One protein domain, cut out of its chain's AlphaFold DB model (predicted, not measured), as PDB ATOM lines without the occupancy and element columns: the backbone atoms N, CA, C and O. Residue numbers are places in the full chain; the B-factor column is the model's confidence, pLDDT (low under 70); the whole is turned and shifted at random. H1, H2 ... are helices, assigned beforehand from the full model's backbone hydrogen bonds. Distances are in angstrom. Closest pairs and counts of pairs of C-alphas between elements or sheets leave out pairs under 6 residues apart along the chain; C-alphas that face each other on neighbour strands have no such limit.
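What this domain is: This is residues 2 to 95 of the 162 residues of the protein "Hypothetical protein" of Spirometra erinaceieuropaei (UniProt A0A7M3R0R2). This is a loose, elongated row of parts, with the longest helix, H2, at one end, two loop stretches bridging the gap beside it, and H1, H3 and H4 gathered loosely beyond. The long loop of residues 67 to 82 reaches the far end at Glu 74. The printed part has 94 residues, with four named helices in the order H1, H2, H3, H4 and no named strand; its class is all helix, though under half of the residues, 42 of 94, are in named elements. The radius of gyration of the C-alphas is 16.0 A, and the spans are 48 by 28 by 21 A.

Where its parts are: Find C-alpha 2 at (-4.905, 30.114, 14.311); from there H1 runs to residue 11, 14.8 A. H2, residues 23 to 38, begins at C-alpha 23 (-12.010, 7.019, 7.848) and measures 22.0 A. Next come H3, residues 63 to 66, 5.1 A, and H4, residues 83 to 94, 16.8 A, ending at C-alpha 94 (-12.001, 39.712, 17.658).

How they stand to each other: Start at H1, which is close to but not clearly touching H3; their closest C-alphas, Glu 2 and Ile 66, are 6.9 A apart. H1 and H4 are also close but not clearly touching, with the C-alphas of Ser 6 and Trp 87 closest at 6.9 A; they run opposite ways at a steep tilt of 58 degrees. H3 and H4 are likewise close but not clearly touching, the C-alphas of Phe 63 and Pro 83 closest at 6.4 A. H2 is apart from H1, H3 and H4. Residues 15 to 16 pair with 55 to 56, antiparallel. In H1, H2 and H4 every O i to N i+4 pair is within hydrogen-bond range; H3 is too short for such a pair.

The domain as a whole: The C-alphas of Phe 38 and Glu 74 are the two farthest apart, at 49.7 A. The printed part has no cut, and its three links between helices are long. Mean pLDDT of the printed part is 74.0; look for values under 70 at residues 2 to 13, 49 to 51 and 71 to 81.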
ATOM      1  N   GLU A   2      -5.917  29.739  13.309       49.56
ATOM      2  CA  GLU A   2      -4.905  30.114  14.311       49.56
ATOM      3  C   GLU A   2      -5.463  30.328  15.734       49.56
ATOM      4  O   GLU A   2      -4.831  29.958  16.716       49.56
ATOM      5  N   LEU A   3      -6.711  30.799  15.855       52.16
ATOM      6  CA  LEU A   3      -7.399  30.960  17.149       52.16
ATOM      7  C   LEU A   3      -7.742  29.622  17.829       52.16
ATOM      8  O   LEU A   3      -7.761  29.541  19.051       52.16
ATOM      9  N   LEU A   4      -7.974  28.568  17.039       55.94
ATOM     10  CA  LEU A   4      -8.167  27.206  17.552       55.94
ATOM     11  C   LEU A   4      -6.852  26.664  18.115       55.94
ATOM     12  O   LEU A   4      -6.850  26.064  19.179       55.94
ATOM     13  N   CYS A   5      -5.736  26.950  17.447       51.66
ATOM     14  CA  CYS A   5      -4.405  26.554  17.895       51.66
ATOM     15  C   CYS A   5      -4.004  27.258  19.208       51.66
ATOM     16  O   CYS A   5      -3.467  26.628  20.114       51.66
ATOM     17  N   SER A   6      -4.364  28.539  19.373       50.97
ATOM     18  CA  SER A   6      -4.174  29.244  20.650       50.97
ATOM     19  C   SER A   6      -5.030  28.674  21.792       50.97
ATOM     20  O   SER A   6      -4.586  28.702  22.936       50.97
ATOM     21  N   TYR A   7      -6.241  28.180  21.513       55.38
ATOM     22  CA  TYR A   7      -7.084  27.533  22.526       55.38
ATOM     23  C   TYR A   7      -6.499  26.177  22.955       55.38
ATOM     24  O   TYR A   7      -6.543  25.826  24.130       55.38
ATOM     25  N   VAL A   8      -5.884  25.444  22.024       55.94
ATOM     26  CA  VAL A   8      -5.203  24.172  22.307       55.94
ATOM     27  C   VAL A   8      -4.013  24.349  23.242       55.94
ATOM     28  O   VAL A   8      -3.934  23.628  24.238       55.94
ATOM     29  N   LEU A   9      -3.176  25.361  22.994       54.44
ATOM     30  CA  LEU A   9      -2.031  25.688  23.850       54.44
ATOM     31  C   LEU A   9      -2.430  25.981  25.303       54.44
ATOM     32  O   LEU A   9      -1.670  25.693  26.224       54.44
ATOM     33  N   LEU A  10      -3.612  26.564  25.521       52.50
ATOM     34  CA  LEU A  10      -4.102  26.930  26.855       52.50
ATOM     35  C   LEU A  10      -4.669  25.740  27.644       52.50
ATOM     36  O   LEU A  10      -4.633  25.770  28.871       52.50
ATOM     37  N   TYR A  11      -5.172  24.704  26.963       57.97
ATOM     38  CA  TYR A  11      -5.873  23.575  27.590       57.97
ATOM     39  C   TYR A  11      -5.206  22.206  27.361       57.97
ATOM     40  O   TYR A  11      -5.776  21.191  27.758       57.97
ATOM     41  N   LEU A  12      -4.018  22.146  26.740       58.12
ATOM     42  CA  LEU A  12      -3.256  20.904  26.500       58.12
ATOM     43  C   LEU A  12      -4.075  19.811  25.782       58.12
ATOM     44  O   LEU A  12      -4.007  18.627  26.114       58.12
ATOM     45  N   CYS A  13      -4.891  20.198  24.801       67.88
ATOM     46  CA  CYS A  13      -5.820  19.286  24.129       67.88
ATOM     47  C   CYS A  13      -5.280  18.720  22.802       67.88
ATOM     48  O   CYS A  13      -4.418  19.294  22.151       67.88
ATOM     49  N   HIS A  14      -5.824  17.584  22.361       75.56
ATOM     50  CA  HIS A  14      -5.636  17.084  20.995       75.56
ATOM     51  C   HIS A  14      -6.646  17.758  20.058       75.56
ATOM     52  O   HIS A  14      -7.843  17.742  20.350       75.56
ATOM     53  N   VAL A  15      -6.200  18.288  18.914       75.06
ATOM     54  CA  VAL A  15      -7.112  18.833  17.897       75.06
ATOM     55  C   VAL A  15      -6.852  18.226  16.535       75.06
ATOM     56  O   VAL A  15      -5.743  18.253  16.003       75.06
ATOM     57  N   GLN A  16      -7.935  17.729  15.944       75.88
ATOM     58  CA  GLN A  16      -7.924  17.165  14.612       75.88
ATOM     59  C   GLN A  16      -9.210  17.518  13.868       75.88
ATOM     60  O   GLN A  16     -10.310  17.286  14.368       75.88
ATOM     61  N   PHE A  17      -9.081  18.045  12.650       76.50
ATOM     62  CA  PHE A  17     -10.219  18.198  11.747       76.50
ATOM     63  C   PHE A  17     -10.530  16.854  11.095       76.50
ATOM     64  O   PHE A  17      -9.641  16.163  10.595       76.50
ATOM     65  N   THR A  18     -11.805  16.482  11.090       75.56
ATOM     66  CA  THR A  18     -12.268  15.235  10.476       75.56
ATOM     67  C   THR A  18     -13.471  15.524   9.592       75.56
ATOM     68  O   THR A  18     -14.315  16.344   9.951       75.56
ATOM     69  N   SER A  19     -13.549  14.851   8.447       76.69
ATOM     70  CA  SER A  19     -14.763  14.785   7.632       76.69
ATOM     71  C   SER A  19     -15.480  13.466   7.912       76.69
ATOM     72  O   SER A  19     -14.834  12.459   8.213       76.69
ATOM     73  N   THR A  20     -16.803  13.426   7.749       73.94
ATOM     74  CA  THR A  20     -17.572  12.168   7.801       73.94
ATOM     75  C   THR A  20     -17.080  11.150   6.770       73.94
ATOM     76  O   THR A  20     -17.171   9.949   7.019       73.94
ATOM     77  N   SER A  21     -16.498  11.631   5.668       76.00
ATOM     78  CA  SER A  21     -15.908  10.839   4.589       76.00
ATOM     79  C   SER A  21     -14.451  10.409   4.811       76.00
ATOM     80  O   SER A  21     -13.942   9.656   3.985       76.00
ATOM     81  N   ASP A  22     -13.769  10.844   5.884       74.75
ATOM     82  CA  ASP A  22     -12.365  10.481   6.148       74.75
ATOM     83  C   ASP A  22     -12.241   9.400   7.247       74.75
ATOM     84  O   ASP A  22     -12.162   9.715   8.443       74.75
ATOM     85  N   PRO A  23     -12.193   8.104   6.884       77.50
ATOM     86  CA  PRO A  23     -12.010   7.019   7.848       77.50
ATOM     87  C   PRO A  23     -10.605   7.011   8.475       77.50
ATOM     88  O   PRO A  23     -10.422   6.505   9.586       77.50
ATOM     89  N   THR A  24      -9.612   7.598   7.803       80.94
ATOM     90  CA  THR A  24      -8.216   7.629   8.259       80.94
ATOM     91  C   THR A  24      -8.076   8.500   9.498       80.94
ATOM     92  O   THR A  24      -7.385   8.137  10.451       80.94
ATOM     93  N   ALA A  25      -8.781   9.633   9.526       77.25
ATOM     94  CA  ALA A  25      -8.841  10.512  10.682       77.25
ATOM     95  C   ALA A  25      -9.325   9.794  11.952       77.25
ATOM     96  O   ALA A  25      -8.682   9.907  12.996       77.25
ATOM     97  N   LYS A  26     -10.407   9.015  11.852       80.75
ATOM     98  CA  LYS A  26     -10.971   8.264  12.986       80.75
ATOM     99  C   LYS A  26     -10.016   7.182  13.482       80.75
ATOM    100  O   LYS A  26      -9.842   7.023  14.687       80.75
ATOM    101  N   LYS A  27      -9.349   6.481  12.557       85.12
ATOM    102  CA  LYS A  27      -8.338   5.470  12.891       85.12
ATOM    103  C   LYS A  27      -7.160   6.074  13.661       85.12
ATOM    104  O   LYS A  27      -6.712   5.476  14.634       85.12
ATOM    105  N   ARG A  28      -6.695   7.268  13.269       83.12
ATOM    106  CA  ARG A  28      -5.636   7.999  13.988       83.12
ATOM    107  C   ARG A  28      -6.047   8.355  15.415       83.12
ATOM    108  O   ARG A  28      -5.309   8.031  16.338       83.12
ATOM    109  N   ILE A  29      -7.247   8.913  15.604       83.69
ATOM    110  CA  ILE A  29      -7.776   9.240  16.942       83.69
ATOM    111  C   ILE A  29      -7.869   7.983  17.810       83.69
ATOM    112  O   ILE A  29      -7.379   7.977  18.935       83.69
ATOM    113  N   GLY A  30      -8.450   6.900  17.284       85.88
ATOM    114  CA  GLY A  30      -8.560   5.638  18.018       85.88
ATOM    115  C   GLY A  30      -7.198   5.050  18.398       85.88
ATOM    116  O   GLY A  30      -7.017   4.597  19.527       85.88
ATOM    117  N   SER A  31      -6.218   5.114  17.491       86.25
ATOM    118  CA  SER A  31      -4.841   4.688  17.767       86.25
ATOM    119  C   SER A  31      -4.198   5.533  18.868       86.25
ATOM    120  O   SER A  31      -3.564   4.983  19.763       86.25
ATOM    121  N   TYR A  32      -4.390   6.855  18.836       86.62
ATOM    122  CA  TYR A  32      -3.846   7.762  19.844       86.62
ATOM    123  C   TYR A  32      -4.471   7.536  21.227       86.62
ATOM    124  O   TYR A  32      -3.764   7.434  22.226       86.62
ATOM    125  N   LEU A  33      -5.793   7.360  21.288       87.56
ATOM    126  CA  LEU A  33      -6.484   6.997  22.526       87.56
ATOM    127  C   LEU A  33      -6.016   5.638  23.060       87.56
ATOM    128  O   LEU A  33      -5.809   5.495  24.259       87.56
ATOM    129  N   SER A  34      -5.787   4.657  22.181       89.44
ATOM    130  CA  SER A  34      -5.251   3.345  22.574       89.44
ATOM    131  C   SER A  34      -3.822   3.440  23.112       89.44
ATOM    132  O   SER A  34      -3.438   2.668  23.988       89.44
ATOM    133  N   HIS A  35      -3.018   4.374  22.605       89.44
ATOM    134  CA  HIS A  35      -1.695   4.655  23.152       89.44
ATOM    135  C   HIS A  35      -1.793   5.227  24.568       89.44
ATOM    136  O   HIS A  35      -1.131   4.717  25.465       89.44
ATOM    137  N   ILE A  36      -2.661   6.220  24.788       86.50
ATOM    138  CA  ILE A  36      -2.864   6.812  26.120       86.50
ATOM    139  C   ILE A  36      -3.411   5.773  27.107       86.50
ATOM    140  O   ILE A  36      -2.938   5.686  28.234       86.50
ATOM    141  N   ALA A  37      -4.402   4.983  26.692       90.38
ATOM    142  CA  ALA A  37      -5.078   4.036  27.572       90.38
ATOM    143  C   ALA A  37      -4.243   2.781  27.872       90.38
ATOM    144  O   ALA A  37      -4.312   2.255  28.980       90.38
ATOM    145  N   PHE A  38      -3.478   2.283  26.894       94.06
ATOM    146  CA  PHE A  38      -2.857   0.953  26.961       94.06
ATOM    147  C   PHE A  38      -1.358   0.931  26.630       94.06
ATOM    148  O   PHE A  38      -0.768  -0.143  26.562       94.06
ATOM    149  N   GLY A  39      -0.727   2.079  26.370       88.12
ATOM    150  CA  GLY A  39       0.701   2.150  26.039       88.12
ATOM    151  C   GLY A  39       1.070   1.536  24.684       88.12
ATOM    152  O   GLY A  39       2.233   1.217  24.452       88.12
ATOM    153  N   THR A  40       0.102   1.346  23.779       90.50
ATOM    154  CA  THR A  40       0.369   0.809  22.430       90.50
ATOM    155  C   THR A  40       1.311   1.722  21.631       90.50
ATOM    156  O   THR A  40       1.323   2.928  21.871       90.50
ATOM    157  N   PRO A  41       2.115   1.207  20.681       84.94
ATOM    158  CA  PRO A  41       3.026   2.041  19.900       84.94
ATOM    159  C   PRO A  41       2.271   3.137  19.141       84.94
ATOM    160  O   PRO A  41       1.337   2.849  18.392       84.94
ATOM    161  N   ASN A  42       2.689   4.391  19.316       82.19
ATOM    162  CA  ASN A  42       2.104   5.535  18.626       82.19
ATOM    163  C   ASN A  42       3.074   6.093  17.587       82.19
ATOM    164  O   ASN A  42       4.252   6.307  17.872       82.19
ATOM    165  N   VAL A  43       2.565   6.367  16.387       75.12
ATOM    166  CA  VAL A  43       3.330   7.050  15.347       75.12
ATOM    167  C   VAL A  43       3.151   8.549  15.549       75.12
ATOM    168  O   VAL A  43       2.077   9.096  15.302       75.12
ATOM    169  N   VAL A  44       4.211   9.217  15.996       72.69
ATOM    170  CA  VAL A  44       4.227  10.674  16.149       72.69
ATOM    171  C   VAL A  44       4.305  11.308  14.760       72.69
ATOM    172  O   VAL A  44       5.337  11.256  14.095       72.69
ATOM    173  N   ILE A  45       3.195  11.887  14.305       76.81
ATOM    174  CA  ILE A  45       3.107  12.601  13.024       76.81
ATOM    175  C   ILE A  45       3.382  14.086  13.288       76.81
ATOM    176  O   ILE A  45       2.817  14.610  14.245       76.81
ATOM    177  N   PRO A  46       4.203  14.787  12.480       77.56
ATOM    178  CA  PRO A  46       4.408  16.227  12.627       77.56
ATOM    179  C   PRO A  46       3.090  17.020  12.584       77.56
ATOM    180  O   PRO A  46       2.161  16.610  11.876       77.56
ATOM    181  N   PRO A  47       3.001  18.158  13.293       75.25
ATOM    182  CA  PRO A  47       1.792  18.966  13.301       75.25
ATOM    183  C   PRO A  47       1.503  19.516  11.898       75.25
ATOM    184  O   PRO A  47       2.381  20.061  11.228       75.25
ATOM    185  N   ILE A  48       0.256  19.378  11.448       75.56
ATOM    186  CA  ILE A  48      -0.209  19.900  10.156       75.56
ATOM    187  C   ILE A  48      -1.037  21.149  10.440       75.56
ATOM    188  O   ILE A  48      -2.124  21.024  10.996       75.56
ATOM    189  N   ILE A  49      -0.520  22.332  10.084       68.25
ATOM    190  CA  ILE A  49      -1.062  23.632  10.536       68.25
ATOM    191  C   ILE A  49      -1.635  24.481   9.380       68.25
ATOM    192  O   ILE A  49      -2.546  25.278   9.606       68.25
ATOM    193  N   GLN A  50      -1.165  24.292   8.141       66.62
ATOM    194  CA  GLN A  50      -1.564  25.089   6.968       66.62
ATOM    195  C   GLN A  50      -1.990  24.208   5.781       66.62
ATOM    196  O   GLN A  50      -1.478  23.102   5.602       66.62
ATOM    197  N   ASP A  51      -2.962  24.702   5.003       65.94
ATOM    198  CA  ASP A  51      -3.476  24.164   3.726       65.94
ATOM    199  C   ASP A  51      -3.998  22.714   3.718       65.94
ATOM    200  O   ASP A  51      -4.340  22.159   2.672       65.94
ATOM    201  N   LYS A  52      -4.105  22.088   4.890       70.44
ATOM    202  CA  LYS A  52      -4.572  20.712   5.092       70.44
ATOM    203  C   LYS A  52      -5.414  20.616   6.373       70.44
ATOM    204  O   LYS A  52      -5.363  21.528   7.201       70.44
ATOM    205  N   PRO A  53      -6.188  19.527   6.566       71.81
ATOM    206  CA  PRO A  53      -6.905  19.297   7.817       71.81
ATOM    207  C   PRO A  53      -5.941  19.361   9.005       71.81
ATOM    208  O   PRO A  53      -4.938  18.645   9.027       71.81
ATOM    209  N   LEU A  54      -6.252  20.233   9.966       76.88
ATOM    210  CA  LEU A  54      -5.436  20.454  11.158       76.88
ATOM    211  C   LEU A  54      -5.268  19.129  11.912       76.88
ATOM    212  O   LEU A  54      -6.254  18.419  12.124       76.88
ATOM    213  N   HIS A  55      -4.042  18.811  12.311       80.25
ATOM    214  CA  HIS A  55      -3.725  17.652  13.144       80.25
ATOM    215  C   HIS A  55      -2.582  18.022  14.081       80.25
ATOM    216  O   HIS A  55      -1.457  18.227  13.620       80.25
ATOM    217  N   ILE A  56      -2.878  18.133  15.374       82.12
ATOM    218  CA  ILE A  56      -1.930  18.552  16.407       82.12
ATOM    219  C   ILE A  56      -2.129  17.655  17.631       82.12
ATOM    220  O   ILE A  56      -3.200  17.668  18.248       82.12
ATOM    221  N   LEU A  57      -1.103  16.865  17.969       82.12
ATOM    222  CA  LEU A  57      -1.066  16.113  19.223       82.12
ATOM    223  C   LEU A  57      -0.665  17.027  20.393       82.12
ATOM    224  O   LEU A  57       0.057  18.004  20.182       82.12
ATOM    225  N   PRO A  58      -1.083  16.698  21.629       78.94
ATOM    226  CA  PRO A  58      -0.615  17.383  22.827       78.94
ATOM    227  C   PRO A  58       0.915  17.477  22.863       78.94
ATOM    228  O   PRO A  58       1.609  16.479  22.659       78.94
ATOM    229  N   GLY A  59       1.435  18.682  23.104       78.19
ATOM    230  CA  GLY A  59       2.874  18.945  23.181       78.19
ATOM    231  C   GLY A  59       3.582  19.100  21.832       78.19
ATOM    232  O   GLY A  59       4.795  19.293  21.811       78.19
ATOM    233  N   GLN A  60       2.862  19.024  20.707       81.62
ATOM    234  CA  GLN A  60       3.415  19.341  19.383       81.62
ATOM    235  C   GLN A  60       3.218  20.804  18.977       81.62
ATOM    236  O   GLN A  60       3.728  21.227  17.939       81.62
ATOM    237  N   ASP A  61       2.466  21.573  19.755       78.44
ATOM    238  CA  ASP A  61       2.217  22.985  19.537       78.44
ATOM    239  C   ASP A  61       3.223  23.874  20.279       78.44
ATOM    240  O   ASP A  61       3.724  23.566  21.357       78.44
ATOM    241  N   SER A  62       3.542  25.016  19.676       80.38
ATOM    242  CA  SER A  62       4.303  26.082  20.328       80.38
ATOM    243  C   SER A  62       3.970  27.426  19.692       80.38
ATOM    244  O   SER A  62       3.616  27.493  18.513       80.38
ATOM    245  N   PHE A  63       4.136  28.521  20.441       77.12
ATOM    246  CA  PHE A  63       3.945  29.868  19.892       77.12
ATOM    247  C   PHE A  63       4.875  30.164  18.707       77.12
ATOM    248  O   PHE A  63       4.495  30.904  17.806       77.12
ATOM    249  N   SER A  64       6.061  29.551  18.667       80.12
ATOM    250  CA  SER A  64       6.991  29.658  17.538       80.12
ATOM    251  C   SER A  64       6.471  28.967  16.273       80.12
ATOM    252  O   SER A  64       6.703  29.473  15.182       80.12
ATOM    253  N   LEU A  65       5.764  27.837  16.413       78.69
ATOM    254  CA  LEU A  65       5.171  27.098  15.289       78.69
ATOM    255  C   LEU A  65       3.886  27.749  14.766       78.69
ATOM    256  O   LEU A  65       3.612  27.688  13.572       78.69
ATOM    257  N   ILE A  66       3.094  28.358  15.652       78.00
ATOM    258  CA  ILE A  66       1.847  29.048  15.284       78.00
ATOM    259  C   ILE A  66       2.143  30.425  14.688       78.00
ATOM    260  O   ILE A  66       1.461  30.859  13.763       78.00
ATOM    261  N   GLY A  67       3.164  31.106  15.210       78.69
ATOM    262  CA  GLY A  67       3.518  32.461  14.820       78.69
ATOM    263  C   GLY A  67       2.703  33.530  15.548       78.69
ATOM    264  O   GLY A  67       2.053  33.292  16.572       78.69
ATOM    265  N   LEU A  68       2.798  34.756  15.031       77.44
ATOM    266  CA  LEU A  68       2.070  35.907  15.557       77.44
ATOM    267  C   LEU A  68       0.646  35.948  14.986       77.44
ATOM    268  O   LEU A  68       0.457  35.601  13.820       77.44
ATOM    269  N   PRO A  69      -0.340  36.421  15.766       75.56
ATOM    270  CA  PRO A  69      -1.684  36.619  15.252       75.56
ATOM    271  C   PRO A  69      -1.713  37.686  14.144       75.56
ATOM    272  O   PRO A  69      -0.935  38.646  14.198       75.56
ATOM    273  N   PRO A  70      -2.643  37.578  13.178       72.19
ATOM    274  CA  PRO A  70      -2.870  38.571  12.139       72.19
ATOM    275  C   PRO A  70      -3.615  39.754  12.766       72.19
ATOM    276  O   PRO A  70      -4.840  39.837  12.740       72.19
ATOM    277  N   LEU A  71      -2.854  40.618  13.432       66.25
ATOM    278  CA  LEU A  71      -3.315  41.842  14.084       66.25
ATOM    279  C   LEU A  71      -3.232  43.036  13.124       66.25
ATOM    280  O   LEU A  71      -2.345  43.089  12.269       66.25
ATOM    281  N   ASP A  72      -4.079  44.044  13.347       60.31
ATOM    282  CA  ASP A  72      -3.858  45.381  12.790       60.31
ATOM    283  C   ASP A  72      -2.539  45.968  13.323       60.31
ATOM    284  O   ASP A  72      -2.183  45.802  14.496       60.31
ATOM    285  N   ASN A  73      -1.813  46.686  12.459       60.03
ATOM    286  CA  ASN A  73      -0.450  47.191  12.699       60.03
ATOM    287  C   ASN A  73      -0.266  47.995  14.005       60.03
ATOM    288  O   ASN A  73       0.856  48.100  14.505       60.03
ATOM    289  N   GLU A  74      -1.337  48.549  14.573       58.06
ATOM    290  CA  GLU A  74      -1.299  49.368  15.789       58.06
ATOM    291  C   GLU A  74      -1.004  48.562  17.067       58.06
ATOM    292  O   GLU A  74      -0.325  49.063  17.962       58.06
ATOM    293  N   LEU A  75      -1.391  47.281  17.145       57.59
ATOM    294  CA  LEU A  75      -1.078  46.429  18.306       57.59
ATOM    295  C   LEU A  75       0.373  45.934  18.332       57.59
ATOM    296  O   LEU A  75       0.870  45.524  19.382       57.59
ATOM    297  N   ARG A  76       1.074  45.996  17.197       58.47
ATOM    298  CA  ARG A  76       2.460  45.529  17.055       58.47
ATOM    299  C   ARG A  76       3.491  46.528  17.596       58.47
ATOM    300  O   ARG A  76       4.634  46.151  17.827       58.47
ATOM    301  N   LYS A  77       3.093  47.789  17.803       59.12
ATOM    302  CA  LYS A  77       3.977  48.895  18.220       59.12
ATOM    303  C   LYS A  77       4.210  48.971  19.739       59.12
ATOM    304  O   LYS A  77       5.083  49.713  20.178       59.12
ATOM    305  N   GLY A  78       3.452  48.218  20.542       56.41
ATOM    306  CA  GLY A  78       3.599  48.176  22.000       56.41
ATOM    307  C   GLY A  78       4.667  47.175  22.447       56.41
ATOM    308  O   GLY A  78       4.445  45.970  22.377       56.41
ATOM    309  N   SER A  79       5.801  47.704  22.905       54.91
ATOM    310  CA  SER A  79       6.968  47.010  23.469       54.91
ATOM    311  C   SER A  79       6.633  45.874  24.457       54.91
ATOM    312  O   SER A  79       5.746  46.017  25.294       54.91
ATOM    313  N   GLU A  80       7.395  44.776  24.356       57.53
ATOM    314  CA  GLU A  80       7.556  43.673  25.328       57.53
ATOM    315  C   GLU A  80       6.281  43.007  25.861       57.53
ATOM    316  O   GLU A  80       5.921  43.086  27.035       57.53
ATOM    317  N   LYS A  81       5.622  42.249  24.987       64.31
ATOM    318  CA  LYS A  81       4.508  41.379  25.355       64.31
ATOM    319  C   LYS A  81       4.852  39.935  24.985       64.31
ATOM    320  O   LYS A  81       5.263  39.656  23.863       64.31
ATOM    321  N   SER A  82       4.736  39.012  25.943       78.75
ATOM    322  CA  SER A  82       4.902  37.568  25.700       78.75
ATOM    323  C   SER A  82       3.994  37.120  24.540       78.75
ATOM    324  O   SER A  82       2.881  37.645  24.426       78.75
ATOM    325  N   PRO A  83       4.387  36.144  23.696       78.62
ATOM    326  CA  PRO A  83       3.534  35.629  22.620       78.62
ATOM    327  C   PRO A  83       2.110  35.279  23.078       78.62
ATOM    328  O   PRO A  83       1.145  35.555  22.368       78.62
ATOM    329  N   LEU A  84       1.965  34.771  24.306       81.31
ATOM    330  CA  LEU A  84       0.667  34.512  24.928       81.31
ATOM    331  C   LEU A  84      -0.184  35.783  25.035       81.31
ATOM    332  O   LEU A  84      -1.351  35.786  24.659       81.31
ATOM    333  N   THR A  85       0.400  36.874  25.525       79.75
ATOM    334  CA  THR A  85      -0.313  38.147  25.702       79.75
ATOM    335  C   THR A  85      -0.715  38.781  24.367       79.75
ATOM    336  O   THR A  85      -1.766  39.416  24.287       79.75
ATOM    337  N   PHE A  86       0.049  38.543  23.293       78.75
ATOM    338  CA  PHE A  86      -0.356  38.925  21.936       78.75
ATOM    339  C   PHE A  86      -1.590  38.150  21.471       78.75
ATOM    340  O   PHE A  86      -2.558  38.757  21.009       78.75
ATOM    341  N   TRP A  87      -1.584  36.825  21.634       79.44
ATOM    342  CA  TRP A  87      -2.721  35.974  21.281       79.44
ATOM    343  C   TRP A  87      -3.968  36.283  22.113       79.44
ATOM    344  O   TRP A  87      -5.062  36.363  21.554       79.44
ATOM    345  N   GLN A  88      -3.810  36.555  23.410       78.88
ATOM    346  CA  GLN A  88      -4.900  37.012  24.276       78.88
ATOM    347  C   GLN A  88      -5.498  38.332  23.781       78.88
ATOM    348  O   GLN A  88      -6.711  38.441  23.632       78.88
ATOM    349  N   SER A  89      -4.664  39.323  23.461       78.69
ATOM    350  CA  SER A  89      -5.149  40.616  22.971       78.69
ATOM    351  C   SER A  89      -5.877  40.495  21.629       78.69
ATOM    352  O   SER A  89      -6.940  41.089  21.457       78.69
ATOM    353  N   ALA A  90      -5.339  39.709  20.691       80.06
ATOM    354  CA  ALA A  90      -5.968  39.453  19.394       80.06
ATOM    355  C   ALA A  90      -7.325  38.749  19.546       80.06
ATOM    356  O   ALA A  90      -8.300  39.095  18.877       80.06
ATOM    357  N   PHE A  91      -7.398  37.775  20.457       80.12
ATOM    358  CA  PHE A  91      -8.635  37.083  20.792       80.12
ATOM    359  C   PHE A  91      -9.687  38.055  21.344       80.12
ATOM    360  O   PHE A  91     -10.809  38.086  20.838       80.12
ATOM    361  N   CYS A  92      -9.309  38.889  22.318       79.50
ATOM    362  CA  CYS A  92     -10.208  39.857  22.947       79.50
ATOM    363  C   CYS A  92     -10.701  40.951  21.998       79.50
ATOM    364  O   CYS A  92     -11.813  41.443  22.161       79.50
ATOM    365  N   GLN A  93      -9.896  41.329  21.005       78.94
ATOM    366  CA  GLN A  93     -10.312  42.275  19.973       78.94
ATOM    367  C   GLN A  93     -11.339  41.654  19.020       78.94
ATOM    368  O   GLN A  93     -12.289  42.318  18.611       78.94
ATOM    369  N   LYS A  94     -11.146  40.385  18.641       81.69
ATOM    370  CA  LYS A  94     -12.001  39.712  17.658       81.69
ATOM    371  C   LYS A  94     -13.331  39.243  18.240       81.69
ATOM    372  O   LYS A  94     -14.340  39.254  17.536       81.69
ATOM    373  N   TYR A  95     -13.329  38.796  19.490       80.75
ATOM    374  CA  TYR A  95     -14.515  38.292  20.169       80.75
ATOM    375  C   TYR A  95     -14.871  39.219  21.328       80.75
ATOM    376  O   TYR A  95     -14.019  39.429  22.195       80.75
TER     377      TYR A  95